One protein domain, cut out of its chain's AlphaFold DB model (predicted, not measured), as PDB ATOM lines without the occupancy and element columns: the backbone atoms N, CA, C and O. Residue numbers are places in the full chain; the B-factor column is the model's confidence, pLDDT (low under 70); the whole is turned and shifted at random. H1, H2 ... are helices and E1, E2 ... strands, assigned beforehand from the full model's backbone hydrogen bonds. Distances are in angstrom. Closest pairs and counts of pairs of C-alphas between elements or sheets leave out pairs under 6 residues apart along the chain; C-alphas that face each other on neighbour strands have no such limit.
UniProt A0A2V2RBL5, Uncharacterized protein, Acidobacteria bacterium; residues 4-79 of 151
ATOM      1  N   ILE A   4      26.052 -29.077 -45.813       92.88
ATOM      2  CA  ILE A   4      27.446 -29.534 -45.825       92.88
ATOM      3  C   ILE A   4      28.344 -28.629 -46.675       92.88
ATOM      4  O   ILE A   4      29.473 -28.355 -46.272       92.88
ATOM      5  N   GLU A   5      27.879 -28.161 -47.835       93.00
ATOM      6  CA  GLU A   5      28.645 -27.227 -48.672       93.00
ATOM      7  C   GLU A   5      28.882 -25.895 -47.961       93.00
ATOM      8  O   GLU A   5      29.995 -25.378 -48.007       93.00
ATOM      9  N   LYS A   6      27.872 -25.378 -47.248       95.25
ATOM     10  CA  LYS A   6      28.010 -24.136 -46.473       95.25
ATOM     11  C   LYS A   6      29.074 -24.266 -45.380       95.25
ATOM     12  O   LYS A   6      29.908 -23.379 -45.238       95.25
ATOM     13  N   LEU A   7      29.084 -25.384 -44.652       95.62
ATOM     14  CA  LEU A   7      30.066 -25.628 -43.588       95.62
ATOM     15  C   LEU A   7      31.492 -25.801 -44.128       95.62
ATOM     16  O   LEU A   7      32.448 -25.360 -43.495       95.62
ATOM     17  N   LYS A   8      31.644 -26.419 -45.304       96.19
ATOM     18  CA  LYS A   8      32.948 -26.524 -45.974       96.19
ATOM     19  C   LYS A   8      33.472 -25.155 -46.406       96.19
ATOM     20  O   LYS A   8      34.629 -24.860 -46.141       96.19
ATOM     21  N   ALA A   9      32.613 -24.316 -46.987       97.44
ATOM     22  CA  ALA A   9      32.985 -22.952 -47.352       97.44
ATOM     23  C   ALA A   9      33.423 -22.133 -46.121       97.44
ATOM     24  O   ALA A   9      34.443 -21.453 -46.168       97.44
ATOM     25  N   GLU A  10      32.721 -22.263 -44.989       97.50
ATOM     26  CA  GLU A  10      33.122 -21.615 -43.730       97.50
ATOM     27  C   GLU A  10      34.496 -22.112 -43.232       97.50
ATOM     28  O   GLU A  10      35.305 -21.326 -42.733       97.50
ATOM     29  N   ALA A  11      34.802 -23.403 -43.398       97.50
ATOM     30  CA  ALA A  11      36.112 -23.952 -43.047       97.50
ATOM     31  C   ALA A  11      37.237 -23.413 -43.951       97.50
ATOM     32  O   ALA A  11      38.316 -23.095 -43.447       97.50
ATOM     33  N   ASP A  12      36.982 -23.243 -45.251       97.94
ATOM     34  CA  ASP A  12      37.939 -22.653 -46.198       97.94
ATOM     35  C   ASP A  12      38.222 -21.171 -45.881       97.94
ATOM     36  O   ASP A  12      39.366 -20.700 -45.963       97.94
ATOM     37  N   GLU A  13      37.199 -20.425 -45.454       97.69
ATOM     38  CA  GLU A  13      37.354 -19.049 -44.971       97.69
ATOM     39  C   GLU A  13      38.207 -18.983 -43.696       97.69
ATOM     40  O   GLU A  13      39.078 -18.112 -43.575       97.69
ATOM     41  N   LEU A  14      38.001 -19.909 -42.750       97.00
ATOM     42  CA  LEU A  14      38.820 -19.997 -41.539       97.00
ATOM     43  C   LEU A  14      40.277 -20.329 -41.854       97.00
ATOM     44  O   LEU A  14      41.173 -19.711 -41.278       97.00
ATOM     45  N   GLU A  15      40.528 -21.253 -42.780       97.44
ATOM     46  CA  GLU A  15      41.884 -21.579 -43.221       97.44
ATOM     47  C   GLU A  15      42.570 -20.352 -43.831       97.44
ATOM     48  O   GLU A  15      43.703 -20.019 -43.473       97.44
ATOM     49  N   SER A  16      41.861 -19.630 -44.702       97.00
ATOM     50  CA  SER A  16      42.367 -18.414 -45.345       97.00
ATOM     51  C   SER A  16      42.698 -17.323 -44.323       97.00
ATOM     52  O   SER A  16      43.746 -16.679 -44.410       97.00
ATOM     53  N   ARG A  17      41.845 -17.159 -43.304       97.06
ATOM     54  CA  ARG A  17      42.061 -16.217 -42.197       97.06
ATOM     55  C   ARG A  17      43.258 -16.602 -41.329       97.06
ATOM     56  O   ARG A  17      44.026 -15.740 -40.925       97.06
ATOM     57  N   GLN A  18      43.438 -17.882 -41.033       96.69
ATOM     58  CA  GLN A  18      44.561 -18.353 -40.219       96.69
ATOM     59  C   GLN A  18      45.890 -18.282 -40.979       96.69
ATOM     60  O   GLN A  18      46.925 -17.913 -40.420       96.69
ATOM     61  N   ARG A  19      45.854 -18.535 -42.293       96.38
ATOM     62  CA  ARG A  19      47.003 -18.364 -43.184       96.38
ATOM     63  C   ARG A  19      47.481 -16.909 -43.224       96.38
ATOM     64  O   ARG A  19      48.689 -16.692 -43.186       96.38
ATOM     65  N   SER A  20      46.579 -15.921 -43.248       97.00
ATOM     66  CA  SER A  20      46.972 -14.501 -43.218       97.00
ATOM     67  C   SER A  20      47.539 -14.056 -41.865       97.00
ATOM     68  O   SER A  20      48.381 -13.164 -41.824       97.00
ATOM     69  N   LEU A  21      47.146 -14.718 -40.773       96.75
ATOM     70  CA  LEU A  21      47.715 -14.520 -39.436       96.75
ATOM     71  C   LEU A  21      49.080 -15.209 -39.240       96.75
ATOM     72  O   LEU A  21      49.692 -15.054 -38.187       96.75
ATOM     73  N   GLY A  22      49.562 -15.966 -40.231       97.44
ATOM     74  CA  GLY A  22      50.838 -16.685 -40.165       97.44
ATOM     75  C   GLY A  22      50.782 -18.026 -39.428       97.44
ATOM     76  O   GLY A  22      51.822 -18.655 -39.252       97.44
ATOM     77  N   ASN A  23      49.590 -18.496 -39.046       95.69
ATOM     78  CA  ASN A  23      49.381 -19.768 -38.353       95.69
ATOM     79  C   ASN A  23      48.566 -20.721 -39.237       95.69
ATOM     80  O   ASN A  23      47.364 -20.860 -39.035       95.69
ATOM     81  N   PRO A  24      49.167 -21.373 -40.247       94.62
ATOM     82  CA  PRO A  24      48.417 -22.247 -41.139       94.62
ATOM     83  C   PRO A  24      47.841 -23.441 -40.365       94.62
ATOM     84  O   PRO A  24      48.582 -24.287 -39.862       94.62
ATOM     85  N   ILE A  25      46.512 -23.525 -40.304       96.75
ATOM     86  CA  ILE A  25      45.800 -24.694 -39.783       96.75
ATOM     87  C   ILE A  25      45.527 -25.688 -40.911       96.75
ATOM     88  O   ILE A  25      45.393 -25.312 -42.076       96.75
ATOM     89  N   LYS A  26      45.444 -26.978 -40.579       97.31
ATOM     90  CA  LYS A  26      45.056 -28.002 -41.556       97.31
ATOM     91  C   LYS A  26      43.552 -27.906 -41.815       97.31
ATOM     92  O   LYS A  26      42.788 -27.775 -40.865       97.31
ATOM     93  N   HIS A  27      43.120 -28.096 -43.060       96.56
ATOM     94  CA  HIS A  27      41.699 -28.091 -43.433       96.56
ATOM     95  C   HIS A  27      40.828 -29.005 -42.542       96.56
ATOM     96  O   HIS A  27      39.748 -28.617 -42.108       96.56
ATOM     97  N   CYS A  28      41.318 -30.200 -42.177       96.62
ATOM     98  CA  CYS A  28      40.603 -31.092 -41.254       96.62
ATOM     99  C   CYS A  28      40.343 -30.456 -39.880       96.62
ATOM    100  O   CYS A  28      39.289 -30.673 -39.300       96.62
ATOM    101  N   GLU A  29      41.291 -29.679 -39.360       97.44
ATOM    102  CA  GLU A  29      41.159 -28.994 -38.073       97.44
ATOM    103  C   GLU A  29      40.196 -27.806 -38.173       97.44
ATOM    104  O   GLU A  29      39.391 -27.595 -37.270       97.44
ATOM    105  N   ALA A  30      40.204 -27.093 -39.306       97.75
ATOM    106  CA  ALA A  30      39.213 -26.061 -39.603       97.75
ATOM    107  C   ALA A  30      37.785 -26.638 -39.592       97.75
ATOM    108  O   ALA A  30      36.899 -26.074 -38.954       97.75
ATOM    109  N   LEU A  31      37.570 -27.801 -40.218       97.50
ATOM    110  CA  LEU A  31      36.274 -28.490 -40.215       97.50
ATOM    111  C   LEU A  31      35.815 -28.894 -38.805       97.50
ATOM    112  O   LEU A  31      34.636 -28.752 -38.488       97.50
ATOM    113  N   GLU A  32      36.724 -29.372 -37.951       97.62
ATOM    114  CA  GLU A  32      36.402 -29.711 -36.555       97.62
ATOM    115  C   GLU A  32      36.021 -28.462 -35.740       97.62
ATOM    116  O   GLU A  32      35.057 -28.493 -34.970       97.62
ATOM    117  N   GLN A  33      36.716 -27.336 -35.940       97.25
ATOM    118  CA  GLN A  33      36.376 -26.066 -35.286       97.25
ATOM    119  C   GLN A  33      35.002 -25.550 -35.721       97.25
ATOM    120  O   GLN A  33      34.205 -25.144 -34.873       97.25
ATOM    121  N   VAL A  34      34.698 -25.609 -37.023       97.88
ATOM    122  CA  VAL A  34      33.368 -25.265 -37.547       97.88
ATOM    123  C   VAL A  34      32.314 -26.189 -36.936       97.88
ATOM    124  O   VAL A  34      31.344 -25.701 -36.365       97.88
ATOM    125  N   ALA A  35      32.515 -27.509 -36.956       96.88
ATOM    126  CA  ALA A  35      31.566 -28.461 -36.374       96.88
ATOM    127  C   ALA A  35      31.280 -28.167 -34.890       96.88
ATOM    128  O   ALA A  35      30.119 -28.111 -34.483       96.88
ATOM    129  N   THR A  36      32.329 -27.895 -34.112       97.06
ATOM    130  CA  THR A  36      32.221 -27.561 -32.684       97.06
ATOM    131  C   THR A  36      31.449 -26.261 -32.465       97.06
ATOM    132  O   THR A  36      30.586 -26.189 -31.591       97.06
ATOM    133  N   LYS A  37      31.696 -25.240 -33.295       97.50
ATOM    134  CA  LYS A  37      30.977 -23.956 -33.261       97.50
ATOM    135  C   LYS A  37      29.477 -24.118 -33.534       97.50
ATOM    136  O   LYS A  37      28.677 -23.380 -32.968       97.50
ATOM    137  N   HIS A  38      29.101 -25.095 -34.359       95.69
ATOM    138  CA  HIS A  38      27.706 -25.445 -34.655       95.69
ATOM    139  C   HIS A  38      27.094 -26.444 -33.650       95.69
ATOM    140  O   HIS A  38      25.973 -26.903 -33.853       95.69
ATOM    141  N   GLY A  39      27.794 -26.769 -32.556       97.12
ATOM    142  CA  GLY A  39      27.287 -27.622 -31.475       97.12
ATOM    143  C   GLY A  39      27.479 -29.126 -31.689       97.12
ATOM    144  O   GLY A  39      26.961 -29.926 -30.909       97.12
ATOM    145  N   TYR A  40      28.227 -29.534 -32.715       96.69
ATOM    146  CA  TYR A  40      28.550 -30.939 -32.949       96.69
ATOM    147  C   TYR A  40      29.822 -31.345 -32.202       96.69
ATOM    148  O   TYR A  40      30.755 -30.564 -32.055       96.69
ATOM    149  N   SER A  41      29.894 -32.606 -31.776       95.94
ATOM    150  CA  SER A  41      31.075 -33.150 -31.090       95.94
ATOM    151  C   SER A  41      32.267 -33.405 -32.017       95.94
ATOM    152  O   SER A  41      33.396 -33.504 -31.545       95.94
ATOM    153  N   SER A  42      32.017 -33.573 -33.319       96.94
ATOM    154  CA  SER A  42      33.045 -33.737 -34.352       96.94
ATOM    155  C   SER A  42      32.479 -33.489 -35.749       96.94
ATOM    156  O   SER A  42      31.265 -33.599 -35.970       96.94
ATOM    157  N   TRP A  43      33.353 -33.265 -36.731       94.94
ATOM    158  CA  TRP A  43      32.966 -33.156 -38.143       94.94
ATOM    159  C   TRP A  43      32.256 -34.417 -38.661       94.94
ATOM    160  O   TRP A  43      31.314 -34.334 -39.451       94.94
ATOM    161  N   ARG A  44      32.655 -35.606 -38.188       93.62
ATOM    162  CA  ARG A  44      31.985 -36.867 -38.550       93.62
ATOM    163  C   ARG A  44      30.554 -36.935 -38.028       93.62
ATOM    164  O   ARG A  44      29.678 -37.357 -38.779       93.62
ATOM    165  N   ALA A  45      30.326 -36.519 -36.781       93.50
ATOM    166  CA  ALA A  45      28.986 -36.458 -36.201       93.50
ATOM    167  C   ALA A  45      28.107 -35.459 -36.966       93.50
ATOM    168  O   ALA A  45      27.000 -35.804 -37.364       93.50
ATOM    169  N   CYS A  46      28.648 -34.275 -37.275       92.88
ATOM    170  CA  CYS A  46      27.972 -33.279 -38.104       92.88
ATOM    171  C   CYS A  46      27.569 -33.849 -39.471       92.88
ATOM    172  O   CYS A  46      26.411 -33.759 -39.873       92.88
ATOM    173  N   ARG A  47      28.502 -34.500 -40.175       91.75
ATOM    174  CA  ARG A  47      28.216 -35.100 -41.480       91.75
ATOM    175  C   ARG A  47      27.154 -36.195 -41.386       91.75
ATOM    176  O   ARG A  47      26.305 -36.242 -42.266       91.75
ATOM    177  N   ALA A  48      27.188 -37.047 -40.362       90.12
ATOM    178  CA  ALA A  48      26.171 -38.077 -40.160       90.12
ATOM    179  C   ALA A  48      24.775 -37.462 -39.978       90.12
ATOM    180  O   ALA A  48      23.857 -37.857 -40.682       90.12
ATOM    181  N   SER A  49      24.642 -36.438 -39.129       90.12
ATOM    182  CA  SER A  49      23.360 -35.758 -38.896       90.12
ATOM    183  C   SER A  49      22.821 -35.032 -40.131       90.12
ATOM    184  O   SER A  49      21.615 -34.959 -40.317       90.12
ATOM    185  N   LEU A  50      23.703 -34.504 -40.983       85.44
ATOM    186  CA  LEU A  50      23.314 -33.759 -42.185       85.44
ATOM    187  C   LEU A  50      23.164 -34.638 -43.436       85.44
ATOM    188  O   LEU A  50      22.697 -34.150 -44.464       85.44
ATOM    189  N   SER A  51      23.589 -35.905 -43.383       73.69
ATOM    190  CA  SER A  51      23.457 -36.834 -44.517       73.69
ATOM    191  C   SER A  51      22.024 -37.347 -44.685       73.69
ATOM    192  O   SER A  51      21.672 -37.753 -45.787       73.69
ATOM    193  N   ASP A  52      21.190 -37.273 -43.645       60.00
ATOM    194  CA  ASP A  52      19.800 -37.745 -43.704       60.00
ATOM    195  C   ASP A  52      18.848 -36.759 -44.405       60.00
ATOM    196  O   ASP A  52      17.783 -37.155 -44.874       60.00
ATOM    197  N   GLU A  53      19.221 -35.484 -44.553       58.69
ATOM    198  CA  GLU A  53      18.297 -34.471 -45.087       58.69
ATOM    199  C   GLU A  53      18.293 -34.357 -46.622       58.69
ATOM    200  O   GLU A  53      17.381 -33.752 -47.183       58.69
ATOM    201  N   SER A  54      19.269 -34.941 -47.333       53.69
ATOM    202  CA  SER A  54      19.286 -34.919 -48.810       53.69
ATOM    203  C   SER A  54      18.712 -36.170 -49.475       53.69
ATOM    204  O   SER A  54      18.527 -36.164 -50.690       53.69
ATOM    205  N   GLU A  55      18.408 -37.223 -48.713       54.00
ATOM    206  CA  GLU A  55      17.799 -38.458 -49.230       54.00
ATOM    207  C   GLU A  55      16.468 -38.799 -48.549       54.00
ATOM    208  O   GLU A  55      16.030 -39.943 -48.537       54.00
ATOM    209  N   GLY A  56      15.728 -37.774 -48.121       49.31
ATOM    210  CA  GLY A  56      14.275 -37.847 -47.955       49.31
ATOM    211  C   GLY A  56      13.523 -38.011 -49.286       49.31
ATOM    212  O   GLY A  56      12.405 -37.523 -49.427       49.31
ATOM    213  N   HIS A  57      14.110 -38.679 -50.286       49.34
ATOM    214  CA  HIS A  57      13.273 -39.358 -51.255       49.34
ATOM    215  C   HIS A  57      12.665 -40.510 -50.468       49.34
ATOM    216  O   HIS A  57      13.369 -41.463 -50.129       49.34
ATOM    217  N   GLU A  58      11.371 -40.407 -50.164       50.50
ATOM    218  CA  GLU A  58      10.506 -41.556 -49.914       50.50
ATOM    219  C   GLU A  58      10.664 -42.525 -51.092       50.50
ATOM    220  O   GLU A  58       9.871 -42.595 -52.027       50.50
ATOM    221  N   THR A  59      11.763 -43.261 -51.094       56.84
ATOM    222  CA  THR A  59      11.953 -44.431 -51.907       56.84
ATOM    223  C   THR A  59      11.180 -45.472 -51.143       56.84
ATOM    224  O   THR A  59      11.722 -46.225 -50.340       56.84
ATOM    225  N   THR A  60       9.867 -45.511 -51.382       56.12
ATOM    226  CA  THR A  60       9.145 -46.768 -51.226       56.12
ATOM    227  C   THR A  60      10.062 -47.819 -51.843       56.12
ATOM    228  O   THR A  60      10.406 -47.661 -53.025       56.12
ATOM    229  N   PRO A  61      10.587 -48.775 -51.058       64.38
ATOM    230  CA  PRO A  61      11.617 -49.672 -51.541       64.38
ATOM    231  C   PRO A  61      11.032 -50.313 -52.784       64.38
ATOM    232  O   PRO A  61       9.994 -50.962 -52.699       64.38
ATOM    233  N   VAL A  62      11.614 -50.033 -53.953       78.12
ATOM    234  CA  VAL A  62      11.097 -50.573 -55.208       78.12
ATOM    235  C   VAL A  62      11.224 -52.081 -55.067       78.12
ATOM    236  O   VAL A  62      12.325 -52.631 -55.136       78.12
ATOM    237  N   MET A  63      10.113 -52.738 -54.747       87.94
ATOM    238  CA  MET A  63      10.091 -54.160 -54.462       87.94
ATOM    239  C   MET A  63      10.081 -54.900 -55.793       87.94
ATOM    240  O   MET A  63       9.338 -54.563 -56.715       87.94
ATOM    241  N   ARG A  64      10.926 -55.918 -55.917       84.38
ATOM    242  CA  ARG A  64      10.843 -56.897 -56.995       84.38
ATOM    243  C   ARG A  64      10.132 -58.124 -56.458       84.38
ATOM    244  O   ARG A  64      10.639 -58.781 -55.553       84.38
ATOM    245  N   ARG A  65       8.998 -58.451 -57.069       91.94
ATOM    246  CA  ARG A  65       8.250 -59.669 -56.776       91.94
ATOM    247  C   ARG A  65       8.827 -60.838 -57.557       91.94
ATOM    248  O   ARG A  65       8.819 -60.830 -58.787       91.94
ATOM    249  N   TYR A  66       9.322 -61.842 -56.851       90.44
ATOM    250  CA  TYR A  66       9.662 -63.138 -57.424       90.44
ATOM    251  C   TYR A  66       8.461 -64.071 -57.272       90.44
ATOM    252  O   TYR A  66       7.866 -64.146 -56.198       90.44
ATOM    253  N   ARG A  67       8.092 -64.779 -58.343       93.69
ATOM    254  CA  ARG A  67       6.982 -65.740 -58.341       93.69
ATOM    255  C   ARG A  67       7.452 -67.057 -58.940       93.69
ATOM    256  O   ARG A  67       7.974 -67.064 -60.052       93.69
ATOM    257  N   SER A  68       7.233 -68.151 -58.219       93.44
ATOM    258  CA  SER A  68       7.487 -69.507 -58.708       93.44
ATOM    259  C   SER A  68       6.163 -70.170 -59.075       93.44
ATOM    260  O   SER A  68       5.288 -70.312 -58.222       93.44
ATOM    261  N   ALA A  69       5.994 -70.544 -60.347       93.75
ATOM    262  CA  ALA A  69       4.795 -71.243 -60.822       93.75
ATOM    263  C   ALA A  69       4.779 -72.718 -60.391       93.75
ATOM    264  O   ALA A  69       3.719 -73.259 -60.104       93.75
ATOM    265  N   GLU A  70       5.957 -73.336 -60.299       94.56
ATOM    266  CA  GLU A  70       6.129 -74.738 -59.902       94.56
ATOM    267  C   GLU A  70       5.778 -74.966 -58.423       94.56
ATOM    268  O   GLU A  70       5.189 -75.981 -58.072       94.56
ATOM    269  N   TRP A  71       6.064 -73.981 -57.567       94.19
ATOM    270  CA  TRP A  71       5.852 -74.068 -56.116       94.19
ATOM    271  C   TRP A  71       4.719 -73.166 -55.599       94.19
ATOM    272  O   TRP A  71       4.471 -73.101 -54.398       94.19
ATOM    273  N   ASN A  72       4.043 -72.453 -56.503       93.69
ATOM    274  CA  ASN A  72       2.889 -71.584 -56.254       93.69
ATOM    275  C   ASN A  72       3.055 -70.558 -55.109       93.69
ATOM    276  O   ASN A  72       2.094 -70.230 -54.413       93.69
ATOM    277  N   PHE A  73       4.263 -70.016 -54.924       95.50
ATOM    278  CA  PHE A  73       4.539 -68.953 -53.951       95.50
ATOM    279  C   PHE A  73       5.062 -67.678 -54.621       95.50
ATOM    280  O   PHE A  73       5.563 -67.690 -55.753       95.50
ATOM    281  N   ALA A  74       4.958 -66.562 -53.896       93.31
ATOM    282  CA  ALA A  74       5.556 -65.286 -54.267       93.31
ATOM    283  C   ALA A  74       6.245 -64.646 -53.059       93.31
ATOM    284  O   ALA A  74       5.738 -64.733 -51.943       93.31
ATOM    285  N   ILE A  75       7.381 -64.001 -53.300       92.88
ATOM    286  CA  ILE A  75       8.167 -63.295 -52.286       92.88
ATOM    287  C   ILE A  75       8.663 -61.972 -52.868       92.88
ATOM    288  O   ILE A  75       9.066 -61.904 -54.032       92.88
ATOM    289  N   ASP A  76       8.601 -60.918 -52.064       90.94
ATOM    290  CA  ASP A  76       9.026 -59.578 -52.447       90.94
ATOM    291  C   ASP A  76      10.417 -59.289 -51.876       90.94
ATOM    292  O   ASP A  76      10.675 -59.499 -50.691       90.94
ATOM    293  N   PHE A  77      11.322 -58.808 -52.728       87.50
ATOM    294  CA  PHE A  77      12.679 -58.430 -52.344       87.50
ATOM    295  C   PHE A  77      12.944 -56.959 -52.666       87.50
ATOM    296  O   PHE A  77      12.540 -56.487 -53.734       87.50
ATOM    297  N   PRO A  78      13.698 -56.230 -51.831       85.69
ATOM    298  CA  PRO A  78      14.211 -54.921 -52.215       85.69
ATOM    299  C   PRO A  78      15.062 -55.035 -53.487       85.69
ATOM    300  O   PRO A  78      15.932 -55.903 -53.587       85.69
ATOM    301  N   LYS A  79      14.854 -54.151 -54.472       76.31
ATOM    302  CA  LYS A  79      15.578 -54.180 -55.761       76.31
ATOM    303  C   LYS A  79      17.109 -54.160 -55.618       76.31
ATOM    304  O   LYS A  79      17.794 -54.657 -56.508       76.31
TER     305      LYS A  79
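What this domain is: This is residues 4 to 79 of the 151 residues of an uncharacterized protein of Acidobacteria bacterium (UniProt A0A2V2RBL5). A small cluster of three helices lies at one end of a long rod, and a two-stranded hairpin, E1 and E2, lies at the other, with a single drawn-out thread of chain between them. In the cluster H2 packs on H1 and H3 packs on H2, while residues 52 to 59 of the thread stand free. The printed part has 76 residues with three named helices followed by two named strands, in the order H1, H2, H3, E1, E2; the sheet is E1 - E2, antiparallel, and the class is mixed, helices and strands. The whole is extended, with a radius of gyration of the C-alphas of 22.8 A and spans of 76 by 19 by 18 A.

How they stand to each other: The sheet is the hairpin of E1, residues 63 to 68, and E2, residues 73 to 78, whose directions stand at 155 degrees. The C-alphas of Arg 67 and Ala 74 face each other at 4.3 A. N 64 and O 77 are within hydrogen-bond range at 2.8 A, and so are N 75 and O 66 at 2.9 A. Toward the other end of the rod, H3, residues 43 to 51, is apart from E2. H3 touches H2, residues 27 to 37, with the C-alphas of Glu 32 and Trp 43 closest at 5.1 A; their lines are only just about perpendicular, at 71 degrees. H2 touches H1, residues 4 to 20, at a steep tilt of 67 degrees, opposite ways, with the C-alphas of Ala 11 and Ala 30 closest at 5.1 A. H1 and H3 are close but not clearly touching, with the C-alphas of Ile 4 and Leu 50 closest at 6.9 A; they run opposite ways at a shallow tilt of 29 degrees. H1 and H2 are both apart from E1 and E2. In H1, H2 and H3 every O i to N i+4 pair is within hydrogen-bond range.

Where its parts are: E1 runs 16.1 A from C-alpha 63 at (10.091, -54.160, -54.462) to C-alpha 68, and E2 runs 17.1 A from C-alpha 73 to C-alpha 78 at (14.211, -54.921, -52.215). H1, the longest helix, has 17 residues and measures 24.8 A, beginning with C-alpha 4 at (27.446, -29.534, -45.825). H2 measures 15.3 A and H3 12.0 A.

The domain as a whole: The two C-alphas farthest apart, those of Leu 21 and Glu 70, are 76.0 A from each other. The printed part has no cut. The link from H3 to E1, 11 residues, is long; those from H2 to H3 and from E1 to E2 are tight, and that from H1 to H2 is short. Residues 68 to 73 also stand free. The mean pLDDT of the printed part is 88.8, and residues 52 to 61 are under 70.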